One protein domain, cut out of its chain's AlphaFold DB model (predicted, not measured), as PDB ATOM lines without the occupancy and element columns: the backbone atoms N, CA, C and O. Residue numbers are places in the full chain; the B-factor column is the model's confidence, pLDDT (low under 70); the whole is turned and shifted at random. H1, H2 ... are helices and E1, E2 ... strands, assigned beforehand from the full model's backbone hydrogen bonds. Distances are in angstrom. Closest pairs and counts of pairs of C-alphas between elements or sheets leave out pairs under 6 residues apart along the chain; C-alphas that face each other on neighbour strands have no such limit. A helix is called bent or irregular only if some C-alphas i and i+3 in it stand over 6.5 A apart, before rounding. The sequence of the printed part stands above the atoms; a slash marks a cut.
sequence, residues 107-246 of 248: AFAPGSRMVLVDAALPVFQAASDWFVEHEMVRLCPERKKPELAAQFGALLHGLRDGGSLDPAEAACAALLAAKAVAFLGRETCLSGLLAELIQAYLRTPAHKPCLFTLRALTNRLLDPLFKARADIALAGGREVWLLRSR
ATOM      1  N   ALA A 107     215.229 205.231 221.345       93.31
ATOM      2  CA  ALA A 107     216.389 206.108 221.394       93.31
ATOM      3  C   ALA A 107     217.363 205.529 222.422       93.31
ATOM      4  O   ALA A 107     216.915 205.001 223.439       93.31
ATOM      5  N   PHE A 108     218.668 205.615 222.161       95.19
ATOM      6  CA  PHE A 108     219.694 204.962 222.974       95.19
ATOM      7  C   PHE A 108     220.662 205.976 223.585       95.19
ATOM      8  O   PHE A 108     221.028 206.963 222.945       95.19
ATOM      9  N   ALA A 109     221.074 205.736 224.828       93.62
ATOM     10  CA  ALA A 109     222.048 206.552 225.538       93.62
ATOM     11  C   ALA A 109     223.459 206.395 224.946       93.62
ATOM     12  O   ALA A 109     223.843 205.270 224.588       93.62
ATOM     13  N   PRO A 110     224.272 207.473 224.945       84.25
ATOM     14  CA  PRO A 110     225.718 207.366 224.778       84.25
ATOM     15  C   PRO A 110     226.277 206.377 225.814       84.25
ATOM     16  O   PRO A 110     226.036 206.532 227.009       84.25
ATOM     17  N   GLY A 111     226.959 205.326 225.355       80.81
ATOM     18  CA  GLY A 111     227.426 204.216 226.201       80.81
ATOM     19  C   GLY A 111     226.765 202.867 225.904       80.81
ATOM     20  O   GLY A 111     227.255 201.840 226.365       80.81
ATOM     21  N   SER A 112     225.705 202.837 225.091       87.56
ATOM     22  CA  SER A 112     225.235 201.584 224.487       87.56
ATOM     23  C   SER A 112     226.221 201.123 223.403       87.56
ATOM     24  O   SER A 112     226.701 201.937 222.612       87.56
ATOM     25  N   ARG A 113     226.525 199.820 223.334       85.75
ATOM     26  CA  ARG A 113     227.371 199.262 222.261       85.75
ATOM     27  C   ARG A 113     226.613 199.305 220.932       85.75
ATOM     28  O   ARG A 113     225.630 198.590 220.778       85.75
ATOM     29  N   MET A 114     227.084 200.099 219.967       84.44
ATOM     30  CA  MET A 114     226.345 200.346 218.717       84.44
ATOM     31  C   MET A 114     226.041 199.083 217.908       84.44
ATOM     32  O   MET A 114     224.907 198.904 217.490       84.44
ATOM     33  N   VAL A 115     226.998 198.159 217.781       87.62
ATOM     34  CA  VAL A 115     226.770 196.879 217.078       87.62
ATOM     35  C   VAL A 115     225.630 196.078 217.719       87.62
ATOM     36  O   VAL A 115     224.802 195.497 217.024       87.62
ATOM     37  N   LEU A 116     225.556 196.078 219.054       91.25
ATOM     38  CA  LEU A 116     224.479 195.413 219.783       91.25
ATOM     39  C   LEU A 116     223.150 196.164 219.623       91.25
ATOM     40  O   LEU A 116     222.111 195.527 219.507       91.25
ATOM     41  N   VAL A 117     223.175 197.500 219.596       93.00
ATOM     42  CA  VAL A 117     221.988 198.325 219.323       93.00
ATOM     43  C   VAL A 117     221.415 198.008 217.947       93.00
ATOM     44  O   VAL A 117     220.215 197.771 217.849       93.00
ATOM     45  N   ASP A 118     222.250 197.957 216.913       91.56
ATOM     46  CA  ASP A 118     221.808 197.698 215.543       91.56
ATOM     47  C   ASP A 118     221.194 196.298 215.415       91.56
ATOM     48  O   ASP A 118     220.108 196.147 214.857       91.56
ATOM     49  N   ALA A 119     221.835 195.288 216.010       93.19
ATOM     50  CA  ALA A 119     221.326 193.919 216.010       93.19
ATOM     51  C   ALA A 119     220.033 193.762 216.836       93.19
ATOM     52  O   ALA A 119     219.133 193.019 216.450       93.19
ATOM     53  N   ALA A 120     219.920 194.467 217.965       95.38
ATOM     54  CA  ALA A 120     218.785 194.353 218.877       95.38
ATOM     55  C   ALA A 120     217.622 195.299 218.544       95.38
ATOM     56  O   ALA A 120     216.540 195.138 219.107       95.38
ATOM     57  N   LEU A 121     217.801 196.276 217.650       94.88
ATOM     58  CA  LEU A 121     216.775 197.257 217.279       94.88
ATOM     59  C   LEU A 121     215.409 196.617 216.944       94.88
ATOM     60  O   LEU A 121     214.400 197.107 217.470       94.88
ATOM     61  N   PRO A 122     215.337 195.504 216.183       95.56
ATOM     62  CA  PRO A 122     214.075 194.820 215.900       95.56
ATOM     63  C   PRO A 122     213.346 194.325 217.155       95.56
ATOM     64  O   PRO A 122     212.121 194.321 217.186       95.56
ATOM     65  N   VAL A 123     214.064 193.988 218.232       97.56
ATOM     66  CA  VAL A 123     213.455 193.589 219.512       97.56
ATOM     67  C   VAL A 123     212.726 194.755 220.172       97.56
ATOM     68  O   VAL A 123     211.623 194.585 220.687       97.56
ATOM     69  N   PHE A 124     213.313 195.953 220.154       97.81
ATOM     70  CA  PHE A 124     212.669 197.146 220.712       97.81
ATOM     71  C   PHE A 124     211.428 197.538 219.910       97.81
ATOM     72  O   PHE A 124     210.407 197.898 220.496       97.81
ATOM     73  N   GLN A 125     211.513 197.444 218.581       96.38
ATOM     74  CA  GLN A 125     210.382 197.691 217.689       96.38
ATOM     75  C   GLN A 125     209.265 196.678 217.943       96.38
ATOM     76  O   GLN A 125     208.142 197.079 218.233       96.38
ATOM     77  N   ALA A 126     209.595 195.385 217.971       97.75
ATOM     78  CA  ALA A 126     208.631 194.322 218.212       97.75
ATOM     79  C   ALA A 126     207.967 194.427 219.602       97.75
ATOM     80  O   ALA A 126     206.760 194.223 219.743       97.75
ATOM     81  N   ALA A 127     208.730 194.824 220.627       98.38
ATOM     82  CA  ALA A 127     208.193 195.073 221.961       98.38
ATOM     83  C   ALA A 127     207.179 196.228 221.979       98.38
ATOM     84  O   ALA A 127     206.137 196.100 222.620       98.38
ATOM     85  N   SER A 128     207.453 197.339 221.285       98.19
ATOM     86  CA  SER A 128     206.496 198.452 221.176       98.19
ATOM     87  C   SER A 128     205.272 198.056 220.343       98.19
ATOM     88  O   SER A 128     204.130 198.284 220.753       98.19
ATOM     89  N   ASP A 129     205.499 197.373 219.218       98.12
ATOM     90  CA  ASP A 129     204.452 196.933 218.297       98.12
ATOM     91  C   ASP A 129     203.447 195.987 218.959       98.12
ATOM     92  O   ASP A 129     202.283 195.978 218.576       98.12
ATOM     93  N   TRP A 130     203.825 195.240 219.999       98.62
ATOM     94  CA  TRP A 130     202.872 194.444 220.781       98.62
ATOM     95  C   TRP A 130     201.686 195.266 221.309       98.62
ATOM     96  O   TRP A 130     200.532 194.837 221.235       98.62
ATOM     97  N   PHE A 131     201.959 196.471 221.812       98.69
ATOM     98  CA  PHE A 131     200.937 197.371 222.346       98.69
ATOM     99  C   PHE A 131     200.176 198.083 221.228       98.69
ATOM    100  O   PHE A 131     198.963 198.279 221.323       98.69
ATOM    101  N   VAL A 132     200.875 198.434 220.147       98.25
ATOM    102  CA  VAL A 132     200.258 199.037 218.958       98.25
ATOM    103  C   VAL A 132     199.263 198.087 218.325       98.25
ATOM    104  O   VAL A 132     198.152 198.486 218.004       98.25
ATOM    105  N   GLU A 133     199.611 196.813 218.213       97.50
ATOM    106  CA  GLU A 133     198.777 195.811 217.555       97.50
ATOM    107  C   GLU A 133     197.504 195.517 218.340       97.50
ATOM    108  O   GLU A 133     196.448 195.330 217.738       97.50
ATOM    109  N   HIS A 134     197.558 195.585 219.672       98.06
ATOM    110  CA  HIS A 134     196.349 195.558 220.490       98.06
ATOM    111  C   HIS A 134     195.399 196.711 220.142       98.06
ATOM    112  O   HIS A 134     194.208 196.489 219.913       98.06
ATOM    113  N   GLU A 135     195.914 197.939 220.051       97.94
ATOM    114  CA  GLU A 135     195.106 199.099 219.665       97.94
ATOM    115  C   GLU A 135     194.628 199.012 218.210       97.94
ATOM    116  O   GLU A 135     193.478 199.348 217.937       97.94
ATOM    117  N   MET A 136     195.451 198.515 217.285       97.12
ATOM    118  CA  MET A 136     195.075 198.332 215.881       97.12
ATOM    119  C   MET A 136     193.938 197.316 215.732       97.12
ATOM    120  O   MET A 136     192.948 197.603 215.061       97.12
ATOM    121  N   VAL A 137     194.020 196.161 216.402       96.62
ATOM    122  CA  VAL A 137     192.934 195.162 216.415       96.62
ATOM    123  C   VAL A 137     191.672 195.729 217.064       96.62
ATOM    124  O   VAL A 137     190.572 195.423 216.610       96.62
ATOM    125  N   ARG A 138     191.799 196.579 218.091       96.19
ATOM    126  CA  ARG A 138     190.655 197.260 218.715       96.19
ATOM    127  C   ARG A 138     190.011 198.297 217.785       96.19
ATOM    128  O   ARG A 138     188.800 198.490 217.849       96.19
ATOM    129  N   LEU A 139     190.802 198.999 216.973       95.69
ATOM    130  CA  LEU A 139     190.335 200.067 216.083       95.69
ATOM    131  C   LEU A 139     189.719 199.531 214.786       95.69
ATOM    132  O   LEU A 139     188.669 200.017 214.383       95.69
ATOM    133  N   CYS A 140     190.351 198.552 214.138       94.62
ATOM    134  CA  CYS A 140     189.908 198.010 212.850       94.62
ATOM    135  C   CYS A 140     189.991 196.468 212.804       94.62
ATOM    136  O   CYS A 140     190.728 195.908 211.981       94.62
ATOM    137  N   PRO A 141     189.224 195.753 213.657       93.56
ATOM    138  CA  PRO A 141     189.305 194.294 213.778       93.56
ATOM    139  C   PRO A 141     189.052 193.572 212.452       93.56
ATOM    140  O   PRO A 141     189.795 192.650 212.121       93.56
ATOM    141  N   GLU A 142     188.079 194.038 211.666       91.19
ATOM    142  CA  GLU A 142     187.711 193.446 210.370       91.19
ATOM    143  C   GLU A 142     188.842 193.498 209.334       91.19
ATOM    144  O   GLU A 142     188.877 192.696 208.410       91.19
ATOM    145  N   ARG A 143     189.806 194.413 209.499       90.31
ATOM    146  CA  ARG A 143     190.988 194.508 208.629       90.31
ATOM    147  C   ARG A 143     192.168 193.739 209.196       90.31
ATOM    148  O   ARG A 143     192.806 192.958 208.495       90.31
ATOM    149  N   LYS A 144     192.458 193.955 210.480       92.81
ATOM    150  CA  LYS A 144     193.670 193.427 211.110       92.81
ATOM    151  C   LYS A 144     193.583 191.933 211.390       92.81
ATOM    152  O   LYS A 144     194.601 191.259 211.286       92.81
ATOM    153  N   LYS A 145     192.404 191.387 211.712       94.44
ATOM    154  CA  LYS A 145     192.271 189.950 211.999       94.44
ATOM    155  C   LYS A 145     192.502 189.068 210.761       94.44
ATOM    156  O   LYS A 145     193.284 188.125 210.886       94.44
ATOM    157  N   PRO A 146     191.916 189.350 209.577       94.06
ATOM    158  CA  PRO A 146     192.228 188.590 208.364       94.06
ATOM    159  C   PRO A 146     193.686 188.733 207.917       94.06
ATOM    160  O   PRO A 146     194.320 187.731 207.593       94.06
ATOM    161  N   GLU A 147     194.244 189.950 207.959       92.94
ATOM    162  CA  GLU A 147     195.658 190.200 207.635       92.94
ATOM    163  C   GLU A 147     196.586 189.371 208.537       92.94
ATOM    164  O   GLU A 147     197.472 188.663 208.054       92.94
ATOM    165  N   LEU A 148     196.334 189.398 209.847       94.44
ATOM    166  CA  LEU A 148     197.074 188.622 210.834       94.44
ATOM    167  C   LEU A 148     196.947 187.112 210.594       94.44
ATOM    168  O   LEU A 148     197.937 186.390 210.704       94.44
ATOM    169  N   ALA A 149     195.754 186.622 210.249       95.38
ATOM    170  CA  ALA A 149     195.542 185.209 209.948       95.38
ATOM    171  C   ALA A 149     196.363 184.762 208.726       95.38
ATOM    172  O   ALA A 149     196.997 183.706 208.770       95.38
ATOM    173  N   ALA A 150     196.400 185.580 207.668       94.88
ATOM    174  CA  ALA A 150     197.194 185.310 206.471       94.88
ATOM    175  C   ALA A 150     198.704 185.319 206.768       94.88
ATOM    176  O   ALA A 150     199.413 184.385 206.388       94.88
ATOM    177  N   GLN A 151     199.191 186.327 207.500       94.50
ATOM    178  CA  GLN A 151     200.596 186.421 207.910       94.50
ATOM    179  C   GLN A 151     201.012 185.234 208.785       94.50
ATOM    180  O   GLN A 151     202.071 184.648 208.570       94.50
ATOM    181  N   PHE A 152     200.172 184.840 209.746       94.50
ATOM    182  CA  PHE A 152     200.448 183.694 210.607       94.50
ATOM    183  C   PHE A 152     200.493 182.375 209.820       94.50
ATOM    184  O   PHE A 152     201.387 181.563 210.047       94.50
ATOM    185  N   GLY A 153     199.593 182.183 208.849       92.56
ATOM    186  CA  GLY A 153     199.652 181.041 207.935       92.56
ATOM    187  C   GLY A 153     200.972 180.987 207.160       92.56
ATOM    188  O   GLY A 153     201.635 179.950 207.149       92.56
ATOM    189  N   ALA A 154     201.399 182.116 206.586       91.88
ATOM    190  CA  ALA A 154     202.674 182.220 205.874       91.88
ATOM    191  C   ALA A 154     203.884 181.929 206.781       91.88
ATOM    192  O   ALA A 154     204.795 181.214 206.367       91.88
ATOM    193  N   LEU A 155     203.870 182.411 208.031       91.69
ATOM    194  CA  LEU A 155     204.905 182.102 209.021       91.69
ATOM    195  C   LEU A 155     205.001 180.593 209.283       91.69
ATOM    196  O   LEU A 155     206.094 180.037 209.257       91.69
ATOM    197  N   LEU A 156     203.870 179.921 209.520       90.62
ATOM    198  CA  LEU A 156     203.861 178.477 209.770       90.62
ATOM    199  C   LEU A 156     204.376 177.678 208.571       90.62
ATOM    200  O   LEU A 156     205.044 176.664 208.768       90.62
ATOM    201  N   HIS A 157     204.086 178.125 207.347       88.44
ATOM    202  CA  HIS A 157     204.665 177.532 206.145       88.44
ATOM    203  C   HIS A 157     206.185 177.721 206.103       88.44
ATOM    204  O   HIS A 157     206.897 176.728 206.017       88.44
ATOM    205  N   GLY A 158     206.686 178.946 206.285       87.75
ATOM    206  CA  GLY A 158     208.130 179.213 206.263       87.75
ATOM    207  C   GLY A 158     208.917 178.471 207.351       87.75
ATOM    208  O   GLY A 158     210.033 178.023 207.108       87.75
ATOM    209  N   LEU A 159     208.332 178.273 208.536       86.94
ATOM    210  CA  LEU A 159     208.964 177.507 209.619       86.94
ATOM    211  C   LEU A 159     209.071 176.005 209.316       86.94
ATOM    212  O   LEU A 159     209.991 175.350 209.802       86.94
ATOM    213  N   ARG A 160     208.144 175.442 208.528       84.94
ATOM    214  CA  ARG A 160     208.192 174.024 208.126       84.94
ATOM    215  C   ARG A 160     209.324 173.737 207.148       84.94
ATOM    216  O   ARG A 160     209.829 172.619 207.142       84.94
ATOM    217  N   ASP A 161     209.753 174.745 206.397       80.25
ATOM    218  CA  ASP A 161     210.829 174.628 205.411       80.25
ATOM    219  C   ASP A 161     212.234 174.588 206.057       80.25
ATOM    220  O   ASP A 161     213.242 174.510 205.358       80.25
ATOM    221  N   GLY A 162     212.319 174.584 207.396       69.81
ATOM    222  CA  GLY A 162     213.529 174.217 208.143       69.81
ATOM    223  C   GLY A 162     214.595 175.311 208.258       69.81
ATOM    224  O   GLY A 162     215.730 175.014 208.631       69.81
ATOM    225  N   GLY A 163     214.259 176.567 207.955       71.88
ATOM    226  CA  GLY A 163     215.182 177.693 208.107       71.88
ATOM    227  C   GLY A 163     215.489 178.022 209.573       71.88
ATOM    228  O   GLY A 163     214.592 178.077 210.415       71.88
ATOM    229  N   SER A 164     216.762 178.284 209.884       81.50
ATOM    230  CA  SER A 164     217.143 178.926 211.147       81.50
ATOM    231  C   SER A 164     216.796 180.411 211.084       81.50
ATOM    232  O   SER A 164     217.235 181.086 210.154       81.50
ATOM    233  N   LEU A 165     216.065 180.915 212.075       88.75
ATOM    234  CA  LEU A 165     215.814 182.348 212.210       88.75
ATOM    235  C   LEU A 165     216.995 183.024 212.898       88.75
ATOM    236  O   LEU A 165     217.464 182.546 213.938       88.75
ATOM    237  N   ASP A 166     217.436 184.155 212.360       92.44
ATOM    238  CA  ASP A 166     218.311 185.049 213.111       92.44
ATOM    239  C   ASP A 166     217.557 185.675 214.315       92.44
ATOM    240  O   ASP A 166     216.331 185.557 214.430       92.44
ATOM    241  N   PRO A 167     218.249 186.334 215.264       92.50
ATOM    242  CA  PRO A 167     217.588 186.910 216.435       92.50
ATOM    243  C   PRO A 167     216.485 187.938 216.127       92.50
ATOM    244  O   PRO A 167     215.495 188.018 216.860       92.50
ATOM    245  N   ALA A 168     216.638 188.729 215.063       90.00
ATOM    246  CA  ALA A 168     215.649 189.721 214.659       90.00
ATOM    247  C   ALA A 168     214.413 189.044 214.055       90.00
ATOM    248  O   ALA A 168     213.279 189.361 214.423       90.00
ATOM    249  N   GLU A 169     214.632 188.070 213.177       93.06
ATOM    250  CA  GLU A 169     213.591 187.238 212.586       93.06
ATOM    251  C   GLU A 169     212.827 186.458 213.662       93.06
ATOM    252  O   GLU A 169     211.596 186.429 213.642       93.06
ATOM    253  N   ALA A 170     213.525 185.907 214.659       95.06
ATOM    254  CA  ALA A 170     212.920 185.219 215.797       95.06
ATOM    255  C   ALA A 170     212.025 186.149 216.632       95.06
ATOM    256  O   ALA A 170     210.916 185.759 217.008       95.06
ATOM    257  N   ALA A 171     212.455 187.391 216.886       95.06
ATOM    258  CA  ALA A 171     211.652 188.377 217.613       95.06
ATOM    259  C   ALA A 171     210.354 188.732 216.862       95.06
ATOM    260  O   ALA A 171     209.279 188.779 217.468       95.06
ATOM    261  N   CYS A 172     210.448 188.932 215.544       94.19
ATOM    262  CA  CYS A 172     209.313 189.221 214.667       94.19
ATOM    263  C   CYS A 172     208.360 188.023 214.527       94.19
ATOM    264  O   CYS A 172     207.142 188.186 214.630       94.19
ATOM    265  N   ALA A 173     208.897 186.813 214.343       95.25
ATOM    266  CA  ALA A 173     208.125 185.576 214.265       95.25
ATOM    267  C   ALA A 173     207.354 185.314 215.566       95.25
ATOM    268  O   ALA A 173     206.157 185.022 215.534       95.25
ATOM    269  N   ALA A 174     208.012 185.482 216.717       97.25
ATOM    270  CA  ALA A 174     207.380 185.330 218.021       97.25
ATOM    271  C   ALA A 174     206.280 186.373 218.262       97.25
ATOM    272  O   ALA A 174     205.211 186.021 218.759       97.25
ATOM    273  N   LEU A 175     206.502 187.632 217.868       98.12
ATOM    274  CA  LEU A 175     205.478 188.674 217.920       98.12
ATOM    275  C   LEU A 175     204.254 188.284 217.075       98.12
ATOM    276  O   LEU A 175     203.125 188.347 217.558       98.12
ATOM    277  N   LEU A 176     204.460 187.857 215.828       97.12
ATOM    278  CA  LEU A 176     203.375 187.455 214.932       97.12
ATOM    279  C   LEU A 176     202.583 186.254 215.479       97.12
ATOM    280  O   LEU A 176     201.351 186.286 215.499       97.12
ATOM    281  N   ALA A 177     203.269 185.232 215.990       97.31
ATOM    282  CA  ALA A 177     202.624 184.091 216.632       97.31
ATOM    283  C   ALA A 177     201.854 184.501 217.901       97.31
ATOM    284  O   ALA A 177     200.705 184.097 218.081       97.31
ATOM    285  N   ALA A 178     202.422 185.369 218.744       98.19
ATOM    286  CA  ALA A 178     201.746 185.876 219.936       98.19
ATOM    287  C   ALA A 178     200.479 186.681 219.600       98.19
ATOM    288  O   ALA A 178     199.460 186.520 220.274       98.19
ATOM    289  N   LYS A 179     200.499 187.496 218.532       97.81
ATOM    290  CA  LYS A 179     199.298 188.183 218.021       97.81
ATOM    291  C   LYS A 179     198.220 187.174 217.627       97.81
ATOM    292  O   LYS A 179     197.057 187.359 217.982       97.81
ATOM    293  N   ALA A 180     198.586 186.107 216.914       97.06
ATOM    294  CA  ALA A 180     197.636 185.083 216.484       97.06
ATOM    295  C   ALA A 180     196.970 184.377 217.680       97.06
ATOM    296  O   ALA A 180     195.753 184.188 217.681       97.06
ATOM    297  N   VAL A 181     197.734 184.064 218.730       97.25
ATOM    298  CA  VAL A 181     197.178 183.506 219.974       97.25
ATOM    299  C   VAL A 181     196.244 184.512 220.647       97.25
ATOM    300  O   VAL A 181     195.078 184.214 220.889       97.25
ATOM    301  N   ALA A 182     196.725 185.729 220.910       97.19
ATOM    302  CA  ALA A 182     195.997 186.698 221.725       97.19
ATOM    303  C   ALA A 182     194.756 187.291 221.043       97.19
ATOM    304  O   ALA A 182     193.783 187.612 221.722       97.19
ATOM    305  N   PHE A 183     194.784 187.474 219.721       96.19
ATOM    306  CA  PHE A 183     193.748 188.227 219.003       96.19
ATOM    307  C   PHE A 183     192.860 187.368 218.104       96.19
ATOM    308  O   PHE A 183     191.753 187.797 217.764       96.19
ATOM    309  N   LEU A 184     193.323 186.171 217.725       95.62
ATOM    310  CA  LEU A 184     192.554 185.217 216.921       95.62
ATOM    311  C   LEU A 184     192.177 183.946 217.694       95.62
ATOM    312  O   LEU A 184     191.437 183.131 217.149       95.62
ATOM    313  N   GLY A 185     192.680 183.753 218.921       92.88
ATOM    314  CA  GLY A 185     192.429 182.542 219.707       92.88
ATOM    315  C   GLY A 185     193.042 181.283 219.091       92.88
ATOM    316  O   GLY A 185     192.513 180.191 219.271       92.88
ATOM    317  N   ARG A 186     194.117 181.425 218.303       91.81
ATOM    318  CA  ARG A 186     194.812 180.285 217.692       91.81
ATOM    319  C   ARG A 186     195.720 179.604 218.707       91.81
ATOM    320  O   ARG A 186     196.324 180.260 219.548       91.81
ATOM    321  N   GLU A 187     195.878 178.297 218.566       86.94
ATOM    322  CA  GLU A 187     196.914 177.550 219.272       86.94
ATOM    323  C   GLU A 187     198.223 177.583 218.474       86.94
ATOM    324  O   GLU A 187     198.222 177.580 217.240       86.94
ATOM    325  N   THR A 188     199.357 177.617 219.177       80.31
ATOM    326  CA  THR A 188     200.690 177.525 218.568       80.31
ATOM    327  C   THR A 188     201.409 176.303 219.116       80.31
ATOM    328  O   THR A 188     201.686 176.247 220.311       80.31
ATOM    329  N   CYS A 189     201.797 175.372 218.246       80.69
ATOM    330  CA  CYS A 189     202.628 174.219 218.618       80.69
ATOM    331  C   CYS A 189     204.137 174.508 218.491       80.69
ATOM    332  O   CYS A 189     204.933 173.591 218.306       80.69
ATOM    333  N   LEU A 190     204.532 175.785 218.519       85.88
ATOM    334  CA  LEU A 190     205.933 176.194 218.419       85.88
ATOM    335  C   LEU A 190     206.655 175.883 219.734       85.88
ATOM    336  O   LEU A 190     206.082 176.043 220.810       85.88
ATOM    337  N   SER A 191     207.906 175.437 219.645       87.00
ATOM    338  CA  SER A 191     208.715 174.975 220.778       87.00
ATOM    339  C   SER A 191     210.043 175.740 220.884       87.00
ATOM    340  O   SER A 191     210.357 176.604 220.060       87.00
ATOM    341  N   GLY A 192     210.817 175.461 221.940       91.38
ATOM    342  CA  GLY A 192     212.139 176.054 222.158       91.38
ATOM    343  C   GLY A 192     212.105 177.575 222.343       91.38
ATOM    344  O   GLY A 192     211.204 178.113 222.987       91.38
ATOM    345  N   LEU A 193     213.089 178.264 221.755       93.25
ATOM    346  CA  LEU A 193     213.254 179.719 221.852       93.25
ATOM    347  C   LEU A 193     211.995 180.490 221.423       93.25
ATOM    348  O   LEU A 193     211.593 181.433 222.097       93.25
ATOM    349  N   LEU A 194     211.327 180.079 220.339       94.38
ATOM    350  CA  LEU A 194     210.107 180.758 219.887       94.38
ATOM    351  C   LEU A 194     208.983 180.660 220.922       94.38
ATOM    352  O   LEU A 194     208.296 181.651 221.155       94.38
ATOM    353  N   ALA A 195     208.816 179.509 221.579       95.12
ATOM    354  CA  ALA A 195     207.817 179.353 222.635       95.12
ATOM    355  C   ALA A 195     208.089 180.294 223.817       95.12
ATOM    356  O   ALA A 195     207.165 180.926 224.331       95.12
ATOM    357  N   GLU A 196     209.355 180.427 224.218       96.75
ATOM    358  CA  GLU A 196     209.774 181.347 225.279       96.75
ATOM    359  C   GLU A 196     209.450 182.807 224.925       96.75
ATOM    360  O   GLU A 196     208.823 183.520 225.715       96.75
ATOM    361  N   LEU A 197     209.789 183.236 223.706       98.00
ATOM    362  CA  LEU A 197     209.515 184.590 223.221       98.00
ATOM    363  C   LEU A 197     208.008 184.868 223.094       98.00
ATOM    364  O   LEU A 197     207.543 185.937 223.487       98.00
ATOM    365  N   ILE A 198     207.217 183.905 222.609       97.88
ATOM    366  CA  ILE A 198     205.749 184.020 222.542       97.88
ATOM    367  C   ILE A 198     205.173 184.225 223.948       97.88
ATOM    368  O   ILE A 198     204.353 185.117 224.166       97.88
ATOM    369  N   GLN A 199     205.639 183.453 224.933       97.69
ATOM    370  CA  GLN A 199     205.204 183.601 226.322       97.69
ATOM    371  C   GLN A 199     205.588 184.962 226.921       97.69
ATOM    372  O   GLN A 199     204.828 185.499 227.731       97.69
ATOM    373  N   ALA A 200     206.711 185.562 226.514       98.38
ATOM    374  CA  ALA A 200     207.071 186.916 226.936       98.38
ATOM    375  C   ALA A 200     206.007 187.951 226.525       98.38
ATOM    376  O   ALA A 200     205.609 188.779 227.355       98.38
ATOM    377  N   TYR A 201     205.501 187.866 225.290       98.50
ATOM    378  CA  TYR A 201     204.399 188.703 224.806       98.50
ATOM    379  C   TYR A 201     203.090 188.403 225.538       98.50
ATOM    380  O   TYR A 201     202.484 189.314 226.098       98.50
ATOM    381  N   LEU A 202     202.678 187.132 225.612       97.75
ATOM    382  CA  LEU A 202     201.386 186.742 226.196       97.75
ATOM    383  C   LEU A 202     201.265 187.074 227.692       97.75
ATOM    384  O   LEU A 202     200.179 187.392 228.171       97.75
ATOM    385  N   ARG A 203     202.379 187.069 228.433       97.50
ATOM    386  CA  ARG A 203     202.426 187.506 229.843       97.50
ATOM    387  C   ARG A 203     202.438 189.027 230.011       97.50
ATOM    388  O   ARG A 203     202.399 189.518 231.141       97.50
ATOM    389  N   THR A 204     202.541 189.785 228.924       98.38
ATOM    390  CA  THR A 204     202.580 191.247 228.947       98.38
ATOM    391  C   THR A 204     201.212 191.806 228.543       98.38
ATOM    392  O   THR A 204     200.791 191.626 227.400       98.38
ATOM    393  N   PRO A 205     200.502 192.524 229.433       96.81
ATOM    394  CA  PRO A 205     199.165 193.032 229.139       96.81
ATOM    395  C   PRO A 205     199.217 194.177 228.113       96.81
ATOM    396  O   PRO A 205     199.418 195.335 228.476       96.81
ATOM    397  N   ALA A 206     198.980 193.865 226.836       97.44
ATOM    398  CA  ALA A 206     199.042 194.833 225.732       97.44
ATOM    399  C   ALA A 206     198.058 196.014 225.875       97.44
ATOM    400  O   ALA A 206     198.311 197.108 225.383       97.44
ATOM    401  N   HIS A 207     196.958 195.818 226.606       97.00
ATOM    402  CA  HIS A 207     195.949 196.845 226.898       97.00
ATOM    403  C   HIS A 207     196.362 197.834 228.006       97.00
ATOM    404  O   HIS A 207     195.621 198.768 228.305       97.00
ATOM    405  N   LYS A 208     197.526 197.632 228.646       96.88
ATOM    406  CA  LYS A 208     198.080 198.507 229.696       96.88
ATOM    407  C   LYS A 208     199.480 199.000 229.301       96.88
ATOM    408  O   LYS A 208     200.472 198.605 229.928       96.88
ATOM    409  N   PRO A 209     199.589 199.832 228.250       97.94
ATOM    410  CA  PRO A 209     200.869 200.388 227.836       97.94
ATOM    411  C   PRO A 209     201.396 201.350 228.904       97.94
ATOM    412  O   PRO A 209     200.734 202.315 229.280       97.94
ATOM    413  N   CYS A 210     202.605 201.093 229.388       98.12
ATOM    414  CA  CYS A 210     203.385 202.022 230.194       98.12
ATOM    415  C   CYS A 210     204.876 201.706 230.027       98.12
ATOM    416  O   CYS A 210     205.245 200.634 229.541       98.12
ATOM    417  N   LEU A 211     205.752 202.623 230.446       97.50
ATOM    418  CA  LEU A 211     207.199 202.410 230.349       97.50
ATOM    419  C   LEU A 211     207.648 201.123 231.064       97.50
ATOM    420  O   LEU A 211     208.515 200.402 230.573       97.50
ATOM    421  N   PHE A 212     207.028 200.807 232.204       97.69
ATOM    422  CA  PHE A 212     207.340 199.604 232.970       97.69
ATOM    423  C   PHE A 212     207.040 198.320 232.184       97.69
ATOM    424  O   PHE A 212     207.904 197.444 232.111       97.69
ATOM    425  N   THR A 213     205.851 198.201 231.580       98.06
ATOM    426  CA  THR A 213     205.465 197.004 230.815       98.06
ATOM    427  C   THR A 213     206.266 196.880 229.525       98.06
ATOM    428  O   THR A 213     206.693 195.773 229.200       98.06
ATOM    429  N   LEU A 214     206.558 198.000 228.852       98.50
ATOM    430  CA  LEU A 214     207.441 198.033 227.686       98.50
ATOM    431  C   LEU A 214     208.842 197.519 228.042       98.50
ATOM    432  O   LEU A 214     209.304 196.549 227.452       98.50
ATOM    433  N   ARG A 215     209.483 198.084 229.076       98.25
ATOM    434  CA  ARG A 215     210.811 197.645 229.538       98.25
ATOM    435  C   ARG A 215     210.832 196.182 229.964       98.25
ATOM    436  O   ARG A 215     211.808 195.484 229.691       98.25
ATOM    437  N   ALA A 216     209.799 195.719 230.663       98.19
ATOM    438  CA  ALA A 216     209.713 194.329 231.094       98.19
ATOM    439  C   ALA A 216     209.640 193.374 229.893       98.19
ATOM    440  O   ALA A 216     210.369 192.385 229.867       98.19
ATOM    441  N   LEU A 217     208.808 193.683 228.894       98.69
ATOM    442  CA  LEU A 217     208.719 192.900 227.663       98.69
ATOM    443  C   LEU A 217     210.036 192.927 226.886       98.69
ATOM    444  O   LEU A 217     210.574 191.866 226.590       98.69
ATOM    445  N   THR A 218     210.596 194.112 226.634       98.44
ATOM    446  CA  THR A 218     211.878 194.266 225.935       98.44
ATOM    447  C   THR A 218     212.967 193.402 226.567       98.44
ATOM    448  O   THR A 218     213.640 192.660 225.863       98.44
ATOM    449  N   ASN A 219     213.105 193.411 227.895       98.25
ATOM    450  CA  ASN A 219     214.117 192.598 228.573       98.25
ATOM    451  C   ASN A 219     213.859 191.089 228.495       98.25
ATOM    452  O   ASN A 219     214.810 190.328 228.347       98.25
ATOM    453  N   ARG A 220     212.596 190.647 228.552       98.19
ATOM    454  CA  ARG A 220     212.251 189.224 228.367       98.19
ATOM    455  C   ARG A 220     212.563 188.721 226.957       98.19
ATOM    456  O   ARG A 220     212.744 187.526 226.786       98.19
ATOM    457  N   LEU A 221     212.611 189.613 225.969       98.25
ATOM    458  CA  LEU A 221     213.001 189.277 224.601       98.25
ATOM    459  C   LEU A 221     214.523 189.352 224.409       98.25
ATOM    460  O   LEU A 221     215.108 188.476 223.782       98.25
ATOM    461  N   LEU A 222     215.179 190.377 224.965       97.19
ATOM    462  CA  LEU A 222     216.628 190.577 224.836       97.19
ATOM    463  C   LEU A 222     217.456 189.475 225.505       97.19
ATOM    464  O   LEU A 222     218.507 189.107 224.982       97.19
ATOM    465  N   ASP A 223     217.017 188.962 226.653       96.19
ATOM    466  CA  ASP A 223     217.802 187.997 227.423       96.19
ATOM    467  C   ASP A 223     218.052 186.671 226.677       96.19
ATOM    468  O   ASP A 223     219.216 186.283 226.527       96.19
ATOM    469  N   PRO A 224     217.031 185.978 226.138       95.75
ATOM    470  CA  PRO A 224     217.266 184.743 225.398       95.75
ATOM    471  C   PRO A 224     217.926 184.972 224.026       95.75
ATOM    472  O   PRO A 224     218.679 184.106 223.587       95.75
ATOM    473  N   LEU A 225     217.707 186.127 223.381       95.69
ATOM    474  CA  LEU A 225     218.224 186.428 222.036       95.69
ATOM    475  C   LEU A 225     219.670 186.939 222.016       95.69
ATOM    476  O   LEU A 225     220.442 186.580 221.132       95.69
ATOM    477  N   PHE A 226     220.031 187.791 222.975       94.94
ATOM    478  CA  PHE A 226     221.285 188.549 222.950       94.94
ATOM    479  C   PHE A 226     222.075 188.468 224.256       94.94
ATOM    480  O   PHE A 226     223.145 189.065 224.341       94.94
ATOM    481  N   LYS A 227     221.555 187.788 225.293       95.00
ATOM    482  CA  LYS A 227     222.115 187.832 226.659       95.00
ATOM    483  C   LYS A 227     222.339 189.275 227.118       95.00
ATOM    484  O   LYS A 227     223.344 189.599 227.745       95.00
ATOM    485  N   ALA A 228     221.395 190.150 226.780       95.62
ATOM    486  CA  ALA A 228     221.484 191.587 226.994       95.62
ATOM    487  C   ALA A 228     220.345 192.094 227.883       95.62
ATOM    488  O   ALA A 228     219.306 191.450 228.035       95.62
ATOM    489  N   ARG A 229     220.542 193.280 228.459       95.56
ATOM    490  CA  ARG A 229     219.547 193.989 229.263       95.56
ATOM    491  C   ARG A 229     219.478 195.454 228.848       95.56
ATOM    492  O   ARG A 229     220.501 196.099 228.624       95.56
ATOM    493  N   ALA A 230     218.261 195.974 228.785       96.06
ATOM    494  CA  ALA A 230     217.958 197.374 228.575       96.06
ATOM    495  C   ALA A 230     217.397 198.002 229.857       96.06
ATOM    496  O   ALA A 230     216.360 197.582 230.379       96.06
ATOM    497  N   ASP A 231     218.063 199.045 230.335       95.69
ATOM    498  CA  ASP A 231     217.562 199.919 231.394       95.69
ATOM    499  C   ASP A 231     217.197 201.296 230.816       95.69
ATOM    500  O   ASP A 231     217.389 201.561 229.628       95.69
ATOM    501  N   ILE A 232     216.629 202.164 231.652       96.38
ATOM    502  CA  ILE A 232     216.308 203.547 231.282       96.38
ATOM    503  C   ILE A 232     217.385 204.454 231.860       96.38
ATOM    504  O   ILE A 232     217.708 204.355 233.043       96.38
ATOM    505  N   ALA A 233     217.935 205.321 231.021       95.44
ATOM    506  CA  ALA A 233     218.900 206.340 231.398       95.44
ATOM    507  C   ALA A 233     218.401 207.723 230.978       95.44
ATOM    508  O   ALA A 233     217.605 207.855 230.049       95.44
ATOM    509  N   LEU A 234     218.908 208.759 231.645       94.31
ATOM    510  CA  LEU A 234     218.669 210.145 231.266       94.31
ATOM    511  C   LEU A 234     219.838 210.638 230.404       94.31
ATOM    512  O   LEU A 234     220.968 210.712 230.880       94.31
ATOM    513  N   ALA A 235     219.576 210.990 229.146       91.69
ATOM    514  CA  ALA A 235     220.569 211.557 228.234       91.69
ATOM    515  C   ALA A 235     220.012 212.825 227.580       91.69
ATOM    516  O   ALA A 235     218.942 212.801 226.973       91.69
ATOM    517  N   GLY A 236     220.713 213.954 227.731       86.62
ATOM    518  CA  GLY A 236     220.261 215.238 227.178       86.62
ATOM    519  C   GLY A 236     218.876 215.670 227.683       86.62
ATOM    520  O   GLY A 236     218.091 216.223 226.918       86.62
ATOM    521  N   GLY A 237     218.549 215.353 228.942       88.12
ATOM    522  CA  GLY A 237     217.243 215.643 229.545       88.12
ATOM    523  C   GLY A 237     216.097 214.751 229.054       88.12
ATOM    524  O   GLY A 237     214.938 215.085 229.278       88.12
ATOM    525  N   ARG A 238     216.394 213.637 228.373       91.12
ATOM    526  CA  ARG A 238     215.396 212.698 227.838       91.12
ATOM    527  C   ARG A 238     215.644 211.288 228.356       91.12
ATOM    528  O   ARG A 238     216.791 210.855 228.445       91.12
ATOM    529  N   GLU A 239     214.567 210.575 228.664       94.69
ATOM    530  CA  GLU A 239     214.626 209.150 228.985       94.69
ATOM    531  C   GLU A 239     214.869 208.337 227.711       94.69
ATOM    532  O   GLU A 239     214.119 208.421 226.735       94.69
ATOM    533  N   VAL A 240     215.943 207.555 227.723       95.94
ATOM    534  CA  VAL A 240     216.416 206.742 226.601       95.94
ATOM    535  C   VAL A 240     216.808 205.348 227.088       95.94
ATOM    536  O   VAL A 240     217.051 205.131 228.277       95.94
ATOM    537  N   TRP A 241     216.897 204.393 226.170       97.38
ATOM    538  CA  TRP A 241     217.384 203.051 226.460       97.38
ATOM    539  C   TRP A 241     218.891 203.050 226.700       97.38
ATOM    540  O   TRP A 241     219.657 203.603 225.917       97.38
ATOM    541  N   LEU A 242     219.333 202.363 227.744       95.94
ATOM    542  CA  LEU A 242     220.728 201.998 227.937       95.94
ATOM    543  C   LEU A 242     220.854 200.487 227.788       95.94
ATOM    544  O   LEU A 242     220.406 199.739 228.656       95.94
ATOM    545  N   LEU A 243     221.444 200.055 226.676       95.81
ATOM    546  CA  LEU A 243     221.594 198.642 226.338       95.81
ATOM    547  C   LEU A 243     222.979 198.138 226.749       95.81
ATOM    548  O   LEU A 243     223.997 198.694 226.332       95.81
ATOM    549  N   ARG A 244     223.011 197.074 227.554       92.75
ATOM    550  CA  ARG A 244     224.230 196.448 228.083       92.75
ATOM    551  C   ARG A 244     224.221 194.944 227.818       92.75
ATOM    552  O   ARG A 244     223.165 194.315 227.897       92.75
ATOM    553  N   SER A 245     225.391 194.370 227.544       91.00
ATOM    554  CA  SER A 245     225.549 192.914 227.614       91.00
ATOM    555  C   SER A 245     225.490 192.462 229.074       91.00
ATOM    556  O   SER A 245     225.860 193.220 229.967       91.00
ATOM    557  N   ARG A 246     225.034 191.232 229.328       84.00
ATOM    558  CA  ARG A 246     225.150 190.579 230.644       84.00
ATOM    559  C   ARG A 246     226.451 189.790 230.801       84.00
ATOM    560  O   ARG A 246     226.679 189.226 231.864       84.00
TER     561      ARG A 246
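AT A GLANCE: This is residues 107 to 246 of the 248 residues of an uncharacterized protein of Desulfocurvibacter africanus subsp. africanus str. Walvis Bay (UniProt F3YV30). H1 and H3 lie side by side, with the helical hairpin of H4 and H5 crossing over them, H5 over H1 and H4 over H3. H2 crosses H3 on the other side from H4, and the strand hairpin of E1 and E2 stands at one end, next to H5 and the first part of H1. The 140 printed residues hold five named helices, then two antiparallel strands; the class is mostly helix. The whole is compact, with a radius of gyration of the C-alphas of 15.4 A and spans of 43 by 35 by 20 A.

HOW THE PARTS SIT: H1, residues 114 to 139, has a kink of 41 degrees near residue 121. H1 and H2, residues 141 to 160, touch only at the corner, and only just, with 3 pairs of C-alphas within 8 A, the closest Val 137 and Lys 144, 5.6 A. H3, residues 167 to 184, touches H1 at a shallow tilt of 12 degrees, the same way; the closest C-alphas are Pro 122 and Ala 168, 5.5 A. H2 touches H3 at a steep 48 degrees, C-alphas Phe 152 and Ala 177 closest, 6.4 A. H4, residues 192 to 202, touches H3 at a steep 51 degrees, C-alphas Ala 174 and Ile 198 closest, 5.0 A. H5, residues 211 to 226, touches H4 at a shallow 3 degrees, opposite ways, C-alphas Ala 200 and Arg 220 closest, 5.8 A. Residues 120 to 128 of H1 touch H5, C-alphas Ala 127 and Thr 218 closest, 5.5 A. In the hairpin of E1, residues 228 to 235, and E2, residues 238 to 245, N 231 and O 242 are within hydrogen-bond range, 3.0 A. Every O i to N i+4 pair is within range in H3 and H4, 19 of 22 in H1, 15 of 16 in H2 and 10 of 12 in H5.

IN THESE COORDINATES: H1 begins at C-alpha 114 (226.345, 200.346, 218.717) and is 36.1 A long; it is irregular, with C-alphas 119 and 122 7.3 A apart. H2 is 28.3 A long, H3 25.1 A and H5 21.1 A. E1 bends by 57 degrees at residue 232, and E2 ends at C-alpha 245 (225.549, 192.914, 227.614).

THE WHOLE: The C-alphas farthest apart, Asp 161 and Gly 237, are 48.0 A apart. The printed part has no cut and no long link. The mean pLDDT of the printed part is 93.7, with residue 162 under 70.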